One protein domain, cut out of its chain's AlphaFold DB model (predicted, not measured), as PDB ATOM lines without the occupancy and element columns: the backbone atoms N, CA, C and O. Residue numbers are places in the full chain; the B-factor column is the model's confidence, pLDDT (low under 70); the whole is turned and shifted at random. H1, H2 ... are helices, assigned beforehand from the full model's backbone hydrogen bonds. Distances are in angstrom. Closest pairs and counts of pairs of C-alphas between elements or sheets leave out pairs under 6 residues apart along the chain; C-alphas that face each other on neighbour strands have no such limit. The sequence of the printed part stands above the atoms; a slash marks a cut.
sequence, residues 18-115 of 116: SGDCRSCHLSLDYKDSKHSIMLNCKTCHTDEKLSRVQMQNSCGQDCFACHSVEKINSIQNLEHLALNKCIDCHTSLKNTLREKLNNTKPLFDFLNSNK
ATOM      1  N   SER A  18     -47.452   0.215 295.923       67.88
ATOM      2  CA  SER A  18     -47.182   1.246 294.917       67.88
ATOM      3  C   SER A  18     -48.464   1.996 294.558       67.88
ATOM      4  O   SER A  18     -49.569   1.470 294.692       67.88
ATOM      5  N   GLY A  19     -48.317   3.215 294.036       70.88
ATOM      6  CA  GLY A  19     -49.399   3.928 293.353       70.88
ATOM      7  C   GLY A  19     -49.771   3.292 292.006       70.88
ATOM      8  O   GLY A  19     -50.711   3.743 291.355       70.88
ATOM      9  N   ASP A  20     -49.035   2.265 291.566       78.75
ATOM     10  CA  ASP A  20     -49.344   1.469 290.382       78.75
ATOM     11  C   ASP A  20     -50.335   0.341 290.700       78.75
ATOM     12  O   ASP A  20     -49.987  -0.678 291.296       78.75
ATOM     13  N   CYS A  21     -51.573   0.486 290.240       75.25
ATOM     14  CA  CYS A  21     -52.660  -0.457 290.497       75.25
ATOM     15  C   CYS A  21     -52.420  -1.854 289.891       75.25
ATOM     16  O   CYS A  21     -52.915  -2.855 290.413       75.25
ATOM     17  N   ARG A  22     -51.610  -1.952 288.830       80.25
ATOM     18  CA  ARG A  22     -51.237  -3.219 288.185       80.25
ATOM     19  C   ARG A  22     -50.297  -4.060 289.047       80.25
ATOM     20  O   ARG A  22     -50.209  -5.264 288.824       80.25
ATOM     21  N   SER A  23     -49.645  -3.462 290.048       74.81
ATOM     22  CA  SER A  23     -48.830  -4.209 291.019       74.81
ATOM     23  C   SER A  23     -49.618  -5.332 291.699       74.81
ATOM     24  O   SER A  23     -49.042  -6.369 292.017       74.81
ATOM     25  N   CYS A  24     -50.938  -5.159 291.839       71.19
ATOM     26  CA  CYS A  24     -51.824  -6.149 292.441       71.19
ATOM     27  C   CYS A  24     -53.002  -6.573 291.546       71.19
ATOM     28  O   CYS A  24     -53.443  -7.719 291.623       71.19
ATOM     29  N   HIS A  25     -53.456  -5.729 290.615       75.38
ATOM     30  CA  HIS A  25     -54.426  -6.118 289.587       75.38
ATOM     31  C   HIS A  25     -53.714  -6.559 288.302       75.38
ATOM     32  O   HIS A  25     -53.638  -5.812 287.332       75.38
ATOM     33  N   LEU A  26     -53.197  -7.791 288.269       81.12
ATOM     34  CA  LEU A  26     -52.389  -8.290 287.140       81.12
ATOM     35  C   LEU A  26     -53.136  -8.328 285.794       81.12
ATOM     36  O   LEU A  26     -52.506  -8.247 284.741       81.12
ATOM     37  N   SER A  27     -54.468  -8.438 285.827       84.50
ATOM     38  CA  SER A  27     -55.336  -8.394 284.644       84.50
ATOM     39  C   SER A  27     -55.634  -6.974 284.149       84.50
ATOM     40  O   SER A  27     -56.314  -6.820 283.139       84.50
ATOM     41  N   LEU A  28     -55.179  -5.944 284.868       83.44
ATOM     42  CA  LEU A  28     -55.356  -4.549 284.488       83.44
ATOM     43  C   LEU A  28     -54.448  -4.209 283.304       83.44
ATOM     44  O   LEU A  28     -53.222  -4.342 283.383       83.44
ATOM     45  N   ASP A  29     -55.048  -3.723 282.221       90.19
ATOM     46  CA  ASP A  29     -54.321  -3.211 281.065       90.19
ATOM     47  C   ASP A  29     -54.535  -1.703 280.923       90.19
ATOM     48  O   ASP A  29     -55.634  -1.234 280.642       90.19
ATOM     49  N   TYR A  30     -53.459  -0.933 281.072       88.44
ATOM     50  CA  TYR A  30     -53.491   0.521 280.905       88.44
ATOM     51  C   TYR A  30     -53.672   0.973 279.453       88.44
ATOM     52  O   TYR A  30     -53.875   2.162 279.218       88.44
ATOM     53  N   LYS A  31     -53.604   0.057 278.479       90.81
ATOM     54  CA  LYS A  31     -53.980   0.357 277.092       90.81
ATOM     55  C   LYS A  31     -55.489   0.534 276.927       90.81
ATOM     56  O   LYS A  31     -55.912   1.156 275.955       90.81
ATOM     57  N   ASP A  32     -56.294   0.010 277.852       91.12
ATOM     58  CA  ASP A  32     -57.726   0.283 277.885       91.12
ATOM     59  C   ASP A  32     -57.972   1.738 278.295       91.12
ATOM     60  O   ASP A  32     -57.551   2.182 279.365       91.12
ATOM     61  N   SER A  33     -58.708   2.471 277.463       87.88
ATOM     62  CA  SER A  33     -59.050   3.873 277.706       87.88
ATOM     63  C   SER A  33     -59.862   4.078 278.985       87.88
ATOM     64  O   SER A  33     -59.829   5.166 279.560       87.88
ATOM     65  N   LYS A  34     -60.570   3.047 279.466       86.12
ATOM     66  CA  LYS A  34     -61.321   3.121 280.728       86.12
ATOM     67  C   LYS A  34     -60.431   3.016 281.966       86.12
ATOM     68  O   LYS A  34     -60.807   3.535 283.013       86.12
ATOM     69  N   HIS A  35     -59.258   2.392 281.848       87.50
ATOM     70  CA  HIS A  35     -58.327   2.171 282.959       87.50
ATOM     71  C   HIS A  35     -57.036   2.994 282.843       87.50
ATOM     72  O   HIS A  35     -56.307   3.131 283.825       87.50
ATOM     73  N   SER A  36     -56.761   3.611 281.691       89.56
ATOM     74  CA  SER A  36     -55.587   4.471 281.484       89.56
ATOM     75  C   SER A  36     -55.546   5.663 282.444       89.56
ATOM     76  O   SER A  36     -54.465   6.119 282.810       89.56
ATOM     77  N   ILE A  37     -56.707   6.137 282.911       84.88
ATOM     78  CA  ILE A  37     -56.807   7.225 283.892       84.88
ATOM     79  C   ILE A  37     -56.120   6.900 285.225       84.88
ATOM     80  O   ILE A  37     -55.673   7.808 285.919       84.88
ATOM     81  N   MET A  38     -55.945   5.617 285.555       82.31
ATOM     82  CA  MET A  38     -55.237   5.187 286.765       82.31
ATOM     83  C   MET A  38     -53.739   5.526 286.718       82.31
ATOM     84  O   MET A  38     -53.099   5.643 287.761       82.31
ATOM     85  N   LEU A  39     -53.167   5.774 285.531       87.06
ATOM     86  CA  LEU A  39     -51.793   6.274 285.411       87.06
ATOM     87  C   LEU A  39     -51.626   7.666 286.035       87.06
ATOM     88  O   LEU A  39     -50.535   7.989 286.505       87.06
ATOM     89  N   ASN A  40     -52.699   8.460 286.113       85.25
ATOM     90  CA  ASN A  40     -52.661   9.765 286.769       85.25
ATOM     91  C   ASN A  40     -52.445   9.632 288.280       85.25
ATOM     92  O   ASN A  40     -51.836  10.507 288.883       85.25
ATOM     93  N   CYS A  41     -52.859   8.526 288.905       81.19
ATOM     94  CA  CYS A  41     -52.612   8.298 290.328       81.19
ATOM     95  C   CYS A  41     -51.106   8.269 290.629       81.19
ATOM     96  O   CYS A  41     -50.665   8.833 291.631       81.19
ATOM     97  N   LYS A  42     -50.302   7.699 289.720       82.88
ATOM     98  CA  LYS A  42     -48.843   7.564 289.861       82.88
ATOM     99  C   LYS A  42     -48.095   8.897 289.821       82.88
ATOM    100  O   LYS A  42     -46.963   8.962 290.291       82.88
ATOM    101  N   THR A  43     -48.693   9.958 289.276       87.12
ATOM    102  CA  THR A  43     -48.045  11.280 289.223       87.12
ATOM    103  C   THR A  43     -48.002  11.932 290.608       87.12
ATOM    104  O   THR A  43     -47.020  12.582 290.969       87.12
ATOM    105  N   CYS A  44     -49.036  11.701 291.421       83.00
ATOM    106  CA  CYS A  44     -49.141  12.220 292.781       83.00
ATOM    107  C   CYS A  44     -48.692  11.205 293.836       83.00
ATOM    108  O   CYS A  44     -48.005  11.595 294.780       83.00
ATOM    109  N   HIS A  45     -49.026   9.925 293.664       79.56
ATOM    110  CA  HIS A  45     -48.671   8.817 294.556       79.56
ATOM    111  C   HIS A  45     -47.408   8.101 294.075       79.56
ATOM    112  O   HIS A  45     -47.432   6.933 293.688       79.56
ATOM    113  N   THR A  46     -46.295   8.831 294.077       82.25
ATOM    114  CA  THR A  46     -44.981   8.277 293.738       82.25
ATOM    115  C   THR A  46     -44.490   7.334 294.834       82.25
ATOM    116  O   THR A  46     -44.842   7.508 296.003       82.25
ATOM    117  N   ASP A  47     -43.618   6.385 294.487       78.00
ATOM    118  CA  ASP A  47     -43.024   5.469 295.470       78.00
ATOM    119  C   ASP A  47     -42.289   6.235 296.586       78.00
ATOM    120  O   ASP A  47     -42.384   5.875 297.755       78.00
ATOM    121  N   GLU A  48     -41.630   7.355 296.261       81.00
ATOM    122  CA  GLU A  48     -40.999   8.228 297.258       81.00
ATOM    123  C   GLU A  48     -42.020   8.785 298.261       81.00
ATOM    124  O   GLU A  48     -41.808   8.707 299.473       81.00
ATOM    125  N   LYS A  49     -43.144   9.334 297.785       78.06
ATOM    126  CA  LYS A  49     -44.188   9.878 298.664       78.06
ATOM    127  C   LYS A  49     -44.830   8.770 299.486       78.06
ATOM    128  O   LYS A  49     -44.974   8.935 300.692       78.06
ATOM    129  N   LEU A  50     -45.138   7.635 298.864       73.62
ATOM    130  CA  LEU A  50     -45.736   6.477 299.526       73.62
ATOM    131  C   LEU A  50     -44.787   5.793 300.517       73.62
ATOM    132  O   LEU A  50     -45.246   5.271 301.520       73.62
ATOM    133  N   SER A  51     -43.469   5.872 300.340       71.12
ATOM    134  CA  SER A  51     -42.517   5.386 301.352       71.12
ATOM    135  C   SER A  51     -42.615   6.142 302.686       71.12
ATOM    136  O   SER A  51     -42.226   5.618 303.728       71.12
ATOM    137  N   ARG A  52     -43.150   7.373 302.660       68.38
ATOM    138  CA  ARG A  52     -43.313   8.249 303.831       68.38
ATOM    139  C   ARG A  52     -44.718   8.196 304.432       68.38
ATOM    140  O   ARG A  52     -44.905   8.648 305.558       68.38
ATOM    141  N   VAL A  53     -45.700   7.670 303.701       61.03
ATOM    142  CA  VAL A  53     -47.082   7.508 304.168       61.03
ATOM    143  C   VAL A  53     -47.423   6.033 304.148       61.03
ATOM    144  O   VAL A  53     -47.452   5.415 303.093       61.03
ATOM    145  N   GLN A  54     -47.701   5.463 305.315       55.28
ATOM    146  CA  GLN A  54     -48.003   4.042 305.433       55.28
ATOM    147  C   GLN A  54     -49.349   3.735 304.754       55.28
ATOM    148  O   GLN A  54     -50.413   3.836 305.364       55.28
ATOM    149  N   MET A  55     -49.306   3.369 303.474       52.25
ATOM    150  CA  MET A  55     -50.387   2.626 302.844       52.25
ATOM    151  C   MET A  55     -50.342   1.250 303.509       52.25
ATOM    152  O   MET A  55     -49.364   0.519 303.361       52.25
ATOM    153  N   GLN A  56     -51.308   0.980 304.387       51.72
ATOM    154  CA  GLN A  56     -51.322  -0.237 305.198       51.72
ATOM    155  C   GLN A  56     -51.227  -1.488 304.305       51.72
ATOM    156  O   GLN A  56     -51.654  -1.466 303.156       51.72
ATOM    157  N   ASN A  57     -50.661  -2.556 304.868       48.94
ATOM    158  CA  ASN A  57     -50.104  -3.777 304.259       48.94
ATOM    159  C   ASN A  57     -50.972  -4.616 303.281       48.94
ATOM    160  O   ASN A  57     -50.688  -5.801 303.109       48.94
ATOM    161  N   SER A  58     -52.019  -4.095 302.641       51.62
ATOM    162  CA  SER A  58     -52.866  -4.866 301.724       51.62
ATOM    163  C   SER A  58     -52.850  -4.297 300.311       51.62
ATOM    164  O   SER A  58     -53.742  -3.557 299.898       51.62
ATOM    165  N   CYS A  59     -51.850  -4.703 299.538       46.00
ATOM    166  CA  CYS A  59     -51.906  -4.577 298.091       46.00
ATOM    167  C   CYS A  59     -52.817  -5.690 297.526       46.00
ATOM    168  O   CYS A  59     -52.655  -6.859 297.873       46.00
ATOM    169  N   GLY A  60     -53.811  -5.326 296.705       44.84
ATOM    170  CA  GLY A  60     -54.762  -6.270 296.085       44.84
ATOM    171  C   GLY A  60     -56.135  -6.386 296.750       44.84
ATOM    172  O   GLY A  60     -56.916  -7.257 296.376       44.84
ATOM    173  N   GLN A  61     -56.445  -5.517 297.710       49.81
ATOM    174  CA  GLN A  61     -57.824  -5.243 298.122       49.81
ATOM    175  C   GLN A  61     -58.367  -4.048 297.321       49.81
ATOM    176  O   GLN A  61     -57.574  -3.297 296.747       49.81
ATOM    177  N   ASP A  62     -59.692  -3.854 297.283       55.03
ATOM    178  CA  ASP A  62     -60.279  -2.616 296.746       55.03
ATOM    179  C   ASP A  62     -59.534  -1.410 297.345       55.03
ATOM    180  O   ASP A  62     -59.211  -1.430 298.536       55.03
ATOM    181  N   CYS A  63     -59.294  -0.345 296.567       57.84
ATOM    182  CA  CYS A  63     -58.652   0.892 297.055       57.84
ATOM    183  C   CYS A  63     -59.246   1.360 298.399       57.84
ATOM    184  O   CYS A  63     -58.564   1.952 299.239       57.84
ATOM    185  N   PHE A  64     -60.527   1.040 298.602       61.12
ATOM    186  CA  PHE A  64     -61.314   1.436 299.751       61.12
ATOM    187  C   PHE A  64     -61.154   0.581 301.006       61.12
ATOM    188  O   PHE A  64     -61.616   0.972 302.076       61.12
ATOM    189  N   ALA A  65     -60.466  -0.554 300.906       56.06
ATOM    190  CA  ALA A  65     -60.152  -1.394 302.054       56.06
ATOM    191  C   ALA A  65     -59.147  -0.723 303.004       56.06
ATOM    192  O   ALA A  65     -59.185  -0.968 304.207       56.06
ATOM    193  N   CYS A  66     -58.279   0.154 302.482       51.28
ATOM    194  CA  CYS A  66     -57.334   0.938 303.286       51.28
ATOM    195  C   CYS A  66     -57.810   2.378 303.532       51.28
ATOM    196  O   CYS A  66     -57.453   2.988 304.541       51.28
ATOM    197  N   HIS A  67     -58.613   2.935 302.624       66.81
ATOM    198  CA  HIS A  67     -59.104   4.307 302.697       66.81
ATOM    199  C   HIS A  67     -60.586   4.377 302.364       66.81
ATOM    200  O   HIS A  67     -60.956   4.135 301.227       66.81
ATOM    201  N   SER A  68     -61.445   4.806 303.286       73.25
ATOM    202  CA  SER A  68     -62.844   5.009 302.904       73.25
ATOM    203  C   SER A  68     -62.951   6.033 301.762       73.25
ATOM    204  O   SER A  68     -62.196   7.014 301.710       73.25
ATOM    205  N   VAL A  69     -63.881   5.789 300.838       76.25
ATOM    206  CA  VAL A  69     -64.171   6.685 299.707       76.25
ATOM    207  C   VAL A  69     -64.441   8.095 300.228       76.25
ATOM    208  O   VAL A  69     -63.954   9.076 299.677       76.25
ATOM    209  N   GLU A  70     -65.165   8.193 301.342       80.75
ATOM    210  CA  GLU A  70     -65.532   9.442 302.000       80.75
ATOM    211  C   GLU A  70     -64.296  10.208 302.477       80.75
ATOM    212  O   GLU A  70     -64.208  11.418 302.277       80.75
ATOM    213  N   LYS A  71     -63.310   9.511 303.058       78.56
ATOM    214  CA  LYS A  71     -62.054  10.117 303.522       78.56
ATOM    215  C   LYS A  71     -61.168  10.575 302.364       78.56
ATOM    216  O   LYS A  71     -60.469  11.574 302.488       78.56
ATOM    217  N   ILE A  72     -61.173   9.856 301.245       77.81
ATOM    218  CA  ILE A  72     -60.450  10.280 300.037       77.81
ATOM    219  C   ILE A  72     -61.134  11.506 299.416       77.81
ATOM    220  O   ILE A  72     -60.475  12.503 299.104       77.81
ATOM    221  N   ASN A  73     -62.462  11.463 299.308       82.56
ATOM    222  CA  ASN A  73     -63.278  12.526 298.731       82.56
ATOM    223  C   ASN A  73     -63.337  13.784 299.606       82.56
ATOM    224  O   ASN A  73     -63.588  14.865 299.077       82.56
ATOM    225  N   SER A  74     -63.053  13.701 300.912       85.19
ATOM    226  CA  SER A  74     -63.017  14.881 301.788       85.19
ATOM    227  C   SER A  74     -61.916  15.879 301.422       85.19
ATOM    228  O   SER A  74     -61.982  17.030 301.841       85.19
ATOM    229  N   ILE A  75     -60.912  15.460 300.642       84.75
ATOM    230  CA  ILE A  75     -59.871  16.340 300.083       84.75
ATOM    231  C   ILE A  75     -60.442  17.229 298.958       84.75
ATOM    232  O   ILE A  75     -59.870  18.269 298.652       84.75
ATOM    233  N   GLN A  76     -61.586  16.849 298.376       84.88
ATOM    234  CA  GLN A  76     -62.339  17.607 297.369       84.88
ATOM    235  C   GLN A  76     -61.545  18.002 296.109       84.88
ATOM    236  O   GLN A  76     -61.883  18.983 295.448       84.88
ATOM    237  N   ASN A  77     -60.517  17.237 295.732       87.81
ATOM    238  CA  ASN A  77     -59.862  17.407 294.433       87.81
ATOM    239  C   ASN A  77     -60.585  16.595 293.339       87.81
ATOM    240  O   ASN A  77     -61.281  15.610 293.613       87.81
ATOM    241  N   LEU A  78     -60.448  17.034 292.088       87.62
ATOM    242  CA  LEU A  78     -61.176  16.454 290.954       87.62
ATOM    243  C   LEU A  78     -60.747  15.007 290.678       87.62
ATOM    244  O   LEU A  78     -61.569  14.173 290.302       87.62
ATOM    245  N   GLU A  79     -59.469  14.708 290.888       84.44
ATOM    246  CA  GLU A  79     -58.850  13.411 290.644       84.44
ATOM    247  C   GLU A  79     -59.379  12.336 291.602       84.44
ATOM    248  O   GLU A  79     -59.661  11.219 291.178       84.44
ATOM    249  N   HIS A  80     -59.571  12.671 292.878       85.06
ATOM    250  CA  HIS A  80     -60.151  11.775 293.877       85.06
ATOM    251  C   HIS A  80     -61.651  11.601 293.668       85.06
ATOM    252  O   HIS A  80     -62.145  10.479 293.724       85.06
ATOM    253  N   LEU A  81     -62.376  12.672 293.333       86.25
ATOM    254  CA  LEU A  81     -63.810  12.580 293.037       86.25
ATOM    255  C   LEU A  81     -64.102  11.702 291.807       86.25
ATOM    256  O   LEU A  81     -65.178  11.106 291.716       86.25
ATOM    257  N   ALA A  82     -63.147  11.569 290.880       83.69
ATOM    258  CA  ALA A  82     -63.262  10.660 289.743       83.69
ATOM    259  C   ALA A  82     -63.395   9.181 290.161       83.69
ATOM    260  O   ALA A  82     -63.976   8.401 289.403       83.69
ATOM    261  N   LEU A  83     -62.953   8.805 291.371       81.94
ATOM    262  CA  LEU A  83     -63.093   7.446 291.907       81.94
ATOM    263  C   LEU A  83     -64.553   6.998 292.022       81.94
ATOM    264  O   LEU A  83     -64.825   5.807 291.882       81.94
ATOM    265  N   ASN A  84     -65.499   7.928 292.194       85.12
ATOM    266  CA  ASN A  84     -66.929   7.603 292.239       85.12
ATOM    267  C   ASN A  84     -67.386   6.900 290.952       85.12
ATOM    268  O   ASN A  84     -68.087   5.895 291.009       85.12
ATOM    269  N   LYS A  85     -66.881   7.329 289.788       85.88
ATOM    270  CA  LYS A  85     -67.195   6.682 288.503       85.88
ATOM    271  C   LYS A  85     -66.657   5.252 288.433       85.88
ATOM    272  O   LYS A  85     -67.294   4.379 287.844       85.88
ATOM    273  N   CYS A  86     -65.486   5.011 289.021       84.00
ATOM    274  CA  CYS A  86     -64.903   3.677 289.114       84.00
ATOM    275  C   CYS A  86     -65.776   2.781 290.005       84.00
ATOM    276  O   CYS A  86     -66.153   1.686 289.589       84.00
ATOM    277  N   ILE A  87     -66.153   3.268 291.193       84.31
ATOM    278  CA  ILE A  87     -67.019   2.553 292.144       84.31
ATOM    279  C   ILE A  87     -68.340   2.164 291.490       84.31
ATOM    280  O   ILE A  87     -68.737   0.999 291.560       84.31
ATOM    281  N   ASP A  88     -68.995   3.114 290.827       88.25
ATOM    282  CA  ASP A  88     -70.291   2.897 290.190       88.25
ATOM    283  C   ASP A  88     -70.209   1.793 289.129       88.25
ATOM    284  O   ASP A  88     -71.006   0.849 289.127       88.25
ATOM    285  N   CYS A  89     -69.197   1.860 288.258       89.06
ATOM    286  CA  CYS A  89     -69.004   0.875 287.200       89.06
ATOM    287  C   CYS A  89     -68.726  -0.528 287.763       89.06
ATOM    288  O   CYS A  89     -69.381  -1.498 287.369       89.06
ATOM    289  N   HIS A  90     -67.800  -0.647 288.718       84.31
ATOM    290  CA  HIS A  90     -67.431  -1.938 289.301       84.31
ATOM    291  C   HIS A  90     -68.553  -2.541 290.160       84.31
ATOM    292  O   HIS A  90     -68.756  -3.759 290.144       84.31
ATOM    293  N   THR A  91     -69.336  -1.711 290.852       85.69
ATOM    294  CA  THR A  91     -70.513  -2.156 291.612       85.69
ATOM    295  C   THR A  91     -71.608  -2.663 290.679       85.69
ATOM    296  O   THR A  91     -72.167  -3.736 290.911       85.69
ATOM    297  N   SER A  92     -71.876  -1.940 289.587       90.81
ATOM    298  CA  SER A  92     -72.829  -2.366 288.560       90.81
ATOM    299  C   SER A  92     -72.435  -3.719 287.959       90.81
ATOM    300  O   SER A  92     -73.247  -4.644 287.964       90.81
ATOM    301  N   LEU A  93     -71.168  -3.889 287.562       87.06
ATOM    302  CA  LEU A  93     -70.650  -5.161 287.045       87.06
ATOM    303  C   LEU A  93     -70.817  -6.305 288.051       87.06
ATOM    304  O   LEU A  93     -71.305  -7.376 287.689       87.06
ATOM    305  N   LYS A  94     -70.459  -6.080 289.321       85.94
ATOM    306  CA  LYS A  94     -70.625  -7.073 290.393       85.94
ATOM    307  C   LYS A  94     -72.087  -7.486 290.559       85.94
ATOM    308  O   LYS A  94     -72.371  -8.677 290.684       85.94
ATOM    309  N   ASN A  95     -73.009  -6.527 290.527       87.56
ATOM    310  CA  ASN A  95     -74.439  -6.796 290.640       87.56
ATOM    311  C   ASN A  95     -74.958  -7.574 289.428       87.56
ATOM    312  O   ASN A  95     -75.618  -8.590 289.614       87.56
ATOM    313  N   THR A  96     -74.577  -7.191 288.208       88.81
ATOM    314  CA  THR A  96     -74.940  -7.933 286.991       88.81
ATOM    315  C   THR A  96     -74.418  -9.370 287.020       88.81
ATOM    316  O   THR A  96     -75.130 -10.299 286.637       88.81
ATOM    317  N   LEU A  97     -73.184  -9.588 287.486       85.06
ATOM    318  CA  LEU A  97     -72.633 -10.935 287.648       85.06
ATOM    319  C   LEU A  97     -73.414 -11.735 288.694       85.06
ATOM    320  O   LEU A  97     -73.758 -12.889 288.449       85.06
ATOM    321  N   ARG A  98     -73.742 -11.116 289.830       85.19
ATOM    322  CA  ARG A  98     -74.541 -11.743 290.887       85.19
ATOM    323  C   ARG A  98     -75.941 -12.119 290.404       85.19
ATOM    324  O   ARG A  98     -76.390 -13.226 290.673       85.19
ATOM    325  N   GLU A  99     -76.615 -11.241 289.670       86.88
ATOM    326  CA  GLU A  99     -77.924 -11.526 289.078       86.88
ATOM    327  C   GLU A  99     -77.852 -12.687 288.088       86.88
ATOM    328  O   GLU A  99     -78.686 -13.588 288.141       86.88
ATOM    329  N   LYS A 100     -76.836 -12.719 287.218       82.06
ATOM    330  CA  LYS A 100     -76.631 -13.844 286.295       82.06
ATOM    331  C   LYS A 100     -76.436 -15.162 287.042       82.06
ATOM    332  O   LYS A 100     -77.074 -16.141 286.679       82.06
ATOM    333  N   LEU A 101     -75.619 -15.176 288.097       83.00
ATOM    334  CA  LEU A 101     -75.386 -16.369 288.919       83.00
ATOM    335  C   LEU A 101     -76.651 -16.835 289.658       83.00
ATOM    336  O   LEU A 101     -76.910 -18.031 289.740       83.00
ATOM    337  N   ASN A 102     -77.464 -15.903 290.159       79.94
ATOM    338  CA  ASN A 102     -78.719 -16.233 290.840       79.94
ATOM    339  C   ASN A 102     -79.791 -16.771 289.876       79.94
ATOM    340  O   ASN A 102     -80.632 -17.567 290.280       79.94
ATOM    341  N   ASN A 103     -79.762 -16.337 288.614       70.81
ATOM    342  CA  ASN A 103     -80.703 -16.765 287.576       70.81
ATOM    343  C   ASN A 103     -80.241 -18.021 286.816       70.81
ATOM    344  O   ASN A 103     -81.009 -18.593 286.040       70.81
ATOM    345  N   THR A 104     -79.003 -18.478 287.019       68.00
ATOM    346  CA  THR A 104     -78.551 -19.772 286.505       68.00
ATOM    347  C   THR A 104     -79.000 -20.892 287.435       68.00
ATOM    348  O   THR A 104     -78.625 -20.918 288.605       68.00
ATOM    349  N   LYS A 105     -79.774 -21.851 286.902       64.56
ATOM    350  CA  LYS A 105     -80.075 -23.114 287.591       64.56
ATOM    351  C   LYS A 105     -78.740 -23.727 288.047       64.56
ATOM    352  O   LYS A 105     -77.840 -23.830 287.204       64.56
ATOM    353  N   PRO A 106     -78.557 -24.093 289.328       68.75
ATOM    354  CA  PRO A 106     -77.277 -24.614 289.786       68.75
ATOM    355  C   PRO A 106     -76.872 -25.812 288.926       68.75
ATOM    356  O   PRO A 106     -77.706 -26.646 288.581       68.75
ATOM    357  N   LEU A 107     -75.587 -25.901 288.568       61.84
ATOM    358  CA  LEU A 107     -75.039 -26.959 287.703       61.84
ATOM    359  C   LEU A 107     -75.477 -28.369 288.157       61.84
ATOM    360  O   LEU A 107     -75.728 -29.253 287.340       61.84
ATOM    361  N   PHE A 108     -75.641 -28.546 289.469       62.06
ATOM    362  CA  PHE A 108     -76.141 -29.763 290.101       62.06
ATOM    363  C   PHE A 108     -77.564 -30.155 289.654       62.06
ATOM    364  O   PHE A 108     -77.838 -31.328 289.397       62.06
ATOM    365  N   ASP A 109     -78.455 -29.183 289.463       64.31
ATOM    366  CA  ASP A 109     -79.821 -29.420 288.999       64.31
ATOM    367  C   ASP A 109     -79.887 -29.807 287.518       64.31
ATOM    368  O   ASP A 109     -80.886 -30.376 287.077       64.31
ATOM    369  N   PHE A 110     -78.863 -29.477 286.726       61.66
ATOM    370  CA  PHE A 110     -78.764 -29.895 285.325       61.66
ATOM    371  C   PHE A 110     -78.300 -31.356 285.214       61.66
ATOM    372  O   PHE A 110     -78.811 -32.115 284.388       61.66
ATOM    373  N   LEU A 111     -77.386 -31.779 286.095       64.44
ATOM    374  CA  LEU A 111     -76.912 -33.166 286.173       64.44
ATOM    375  C   LEU A 111     -78.009 -34.129 286.654       64.44
ATOM    376  O   LEU A 111     -78.086 -35.257 286.172       64.44
ATOM    377  N   ASN A 112     -78.895 -33.682 287.550       60.03
ATOM    378  CA  ASN A 112     -80.015 -34.501 288.025       60.03
ATOM    379  C   ASN A 112     -81.208 -34.548 287.054       60.03
ATOM    380  O   ASN A 112     -81.946 -35.529 287.062       60.03
ATOM    381  N   SER A 113     -81.395 -33.544 286.188       63.03
ATOM    382  CA  SER A 113     -82.464 -33.561 285.175       63.03
ATOM    383  C   SER A 113     -82.177 -34.474 283.973       63.03
ATOM    384  O   SER A 113     -83.120 -34.855 283.292       63.03
ATOM    385  N   ASN A 114     -80.919 -34.864 283.736       59.16
ATOM    386  CA  ASN A 114     -80.520 -35.761 282.635       59.16
ATOM    387  C   ASN A 114     -80.334 -37.231 283.067       59.16
ATOM    388  O   ASN A 114     -79.824 -38.042 282.300       59.16
ATOM    389  N   LYS A 115     -80.716 -37.584 284.302       58.09
ATOM    390  CA  LYS A 115     -80.653 -38.959 284.835       58.09
ATOM    391  C   LYS A 115     -81.969 -39.742 284.694       58.09
ATOM    392  O   LYS A 115     -82.128 -40.758 285.369       58.09
TER     393      LYS A 115
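AT A GLANCE: This is residues 18 to 115 of the 116 residues of an uncharacterized protein of Helicobacter sp. MIT 99-5507 (UniProt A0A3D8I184). A long straight helix, H5, reaches out from a small body of loops and short helices, and residues 88 to 115, with most of H5 and the whole of H6, stick out as an arm that makes the length. The body holds H1, H2, H3, H4 and two long stretches without a named element, residues 18 to 35 and 53 to 68. The printed part has 98 residues with six named helices, H1 to H6 in chain order, and no named strand: all helix, with 52 residues in named elements. The whole is only just loose, close to extended, with a radius of gyration of the C-alphas of 18.5 A and spans of 63 by 27 by 24 A.

IN THESE COORDINATES: H5, residues 83 to 103, runs 30.2 A from C-alpha 83 at (-63.093, 7.446, 291.907) to C-alpha 103 at (-80.703, -16.765, 287.576). H6, residues 107 to 113, is 10.3 A long and ends at (-82.464, -33.561, 285.175). H1 is residues 36 to 44, 15.1 A; H2 residues 47 to 52; H3 residues 69 to 73; H4 residues 78 to 81.

HOW THE PARTS SIT: H5 and H4 meet only through their link. H3 is close to H5 but not clearly touching, the closest C-alphas, of Val 69 and Leu 83, 7.9 A apart. H3 and H4 only just touch, only at the corner by their link, with 3 pairs of C-alphas within 8 A, the closest Asn 73 and Leu 81 at 5.7 A. H1 and H4 are near each other, with 5 pairs within 10 A. H2 is apart from H1, H3, H4, H5 and H6; H6 is apart from H5. Every O i to N i+4 pair is within hydrogen-bond range in H3, H5 and H6, against 1 of 2 in H2 and 0 of 5 in H1, where 6 of 6 O i to N i+3 pairs are; H4 is too short for an i+4 pair.

THE WHOLE: The C-alphas farthest apart, of Arg 52 and Lys 115, are 63.1 A apart. The printed part has no cut. The link from H2 to H3 is long, with 16 residues. Mean pLDDT of the printed part is 75.8, and it is under 70 at residues 18, 52 to 67 and 104 to 115.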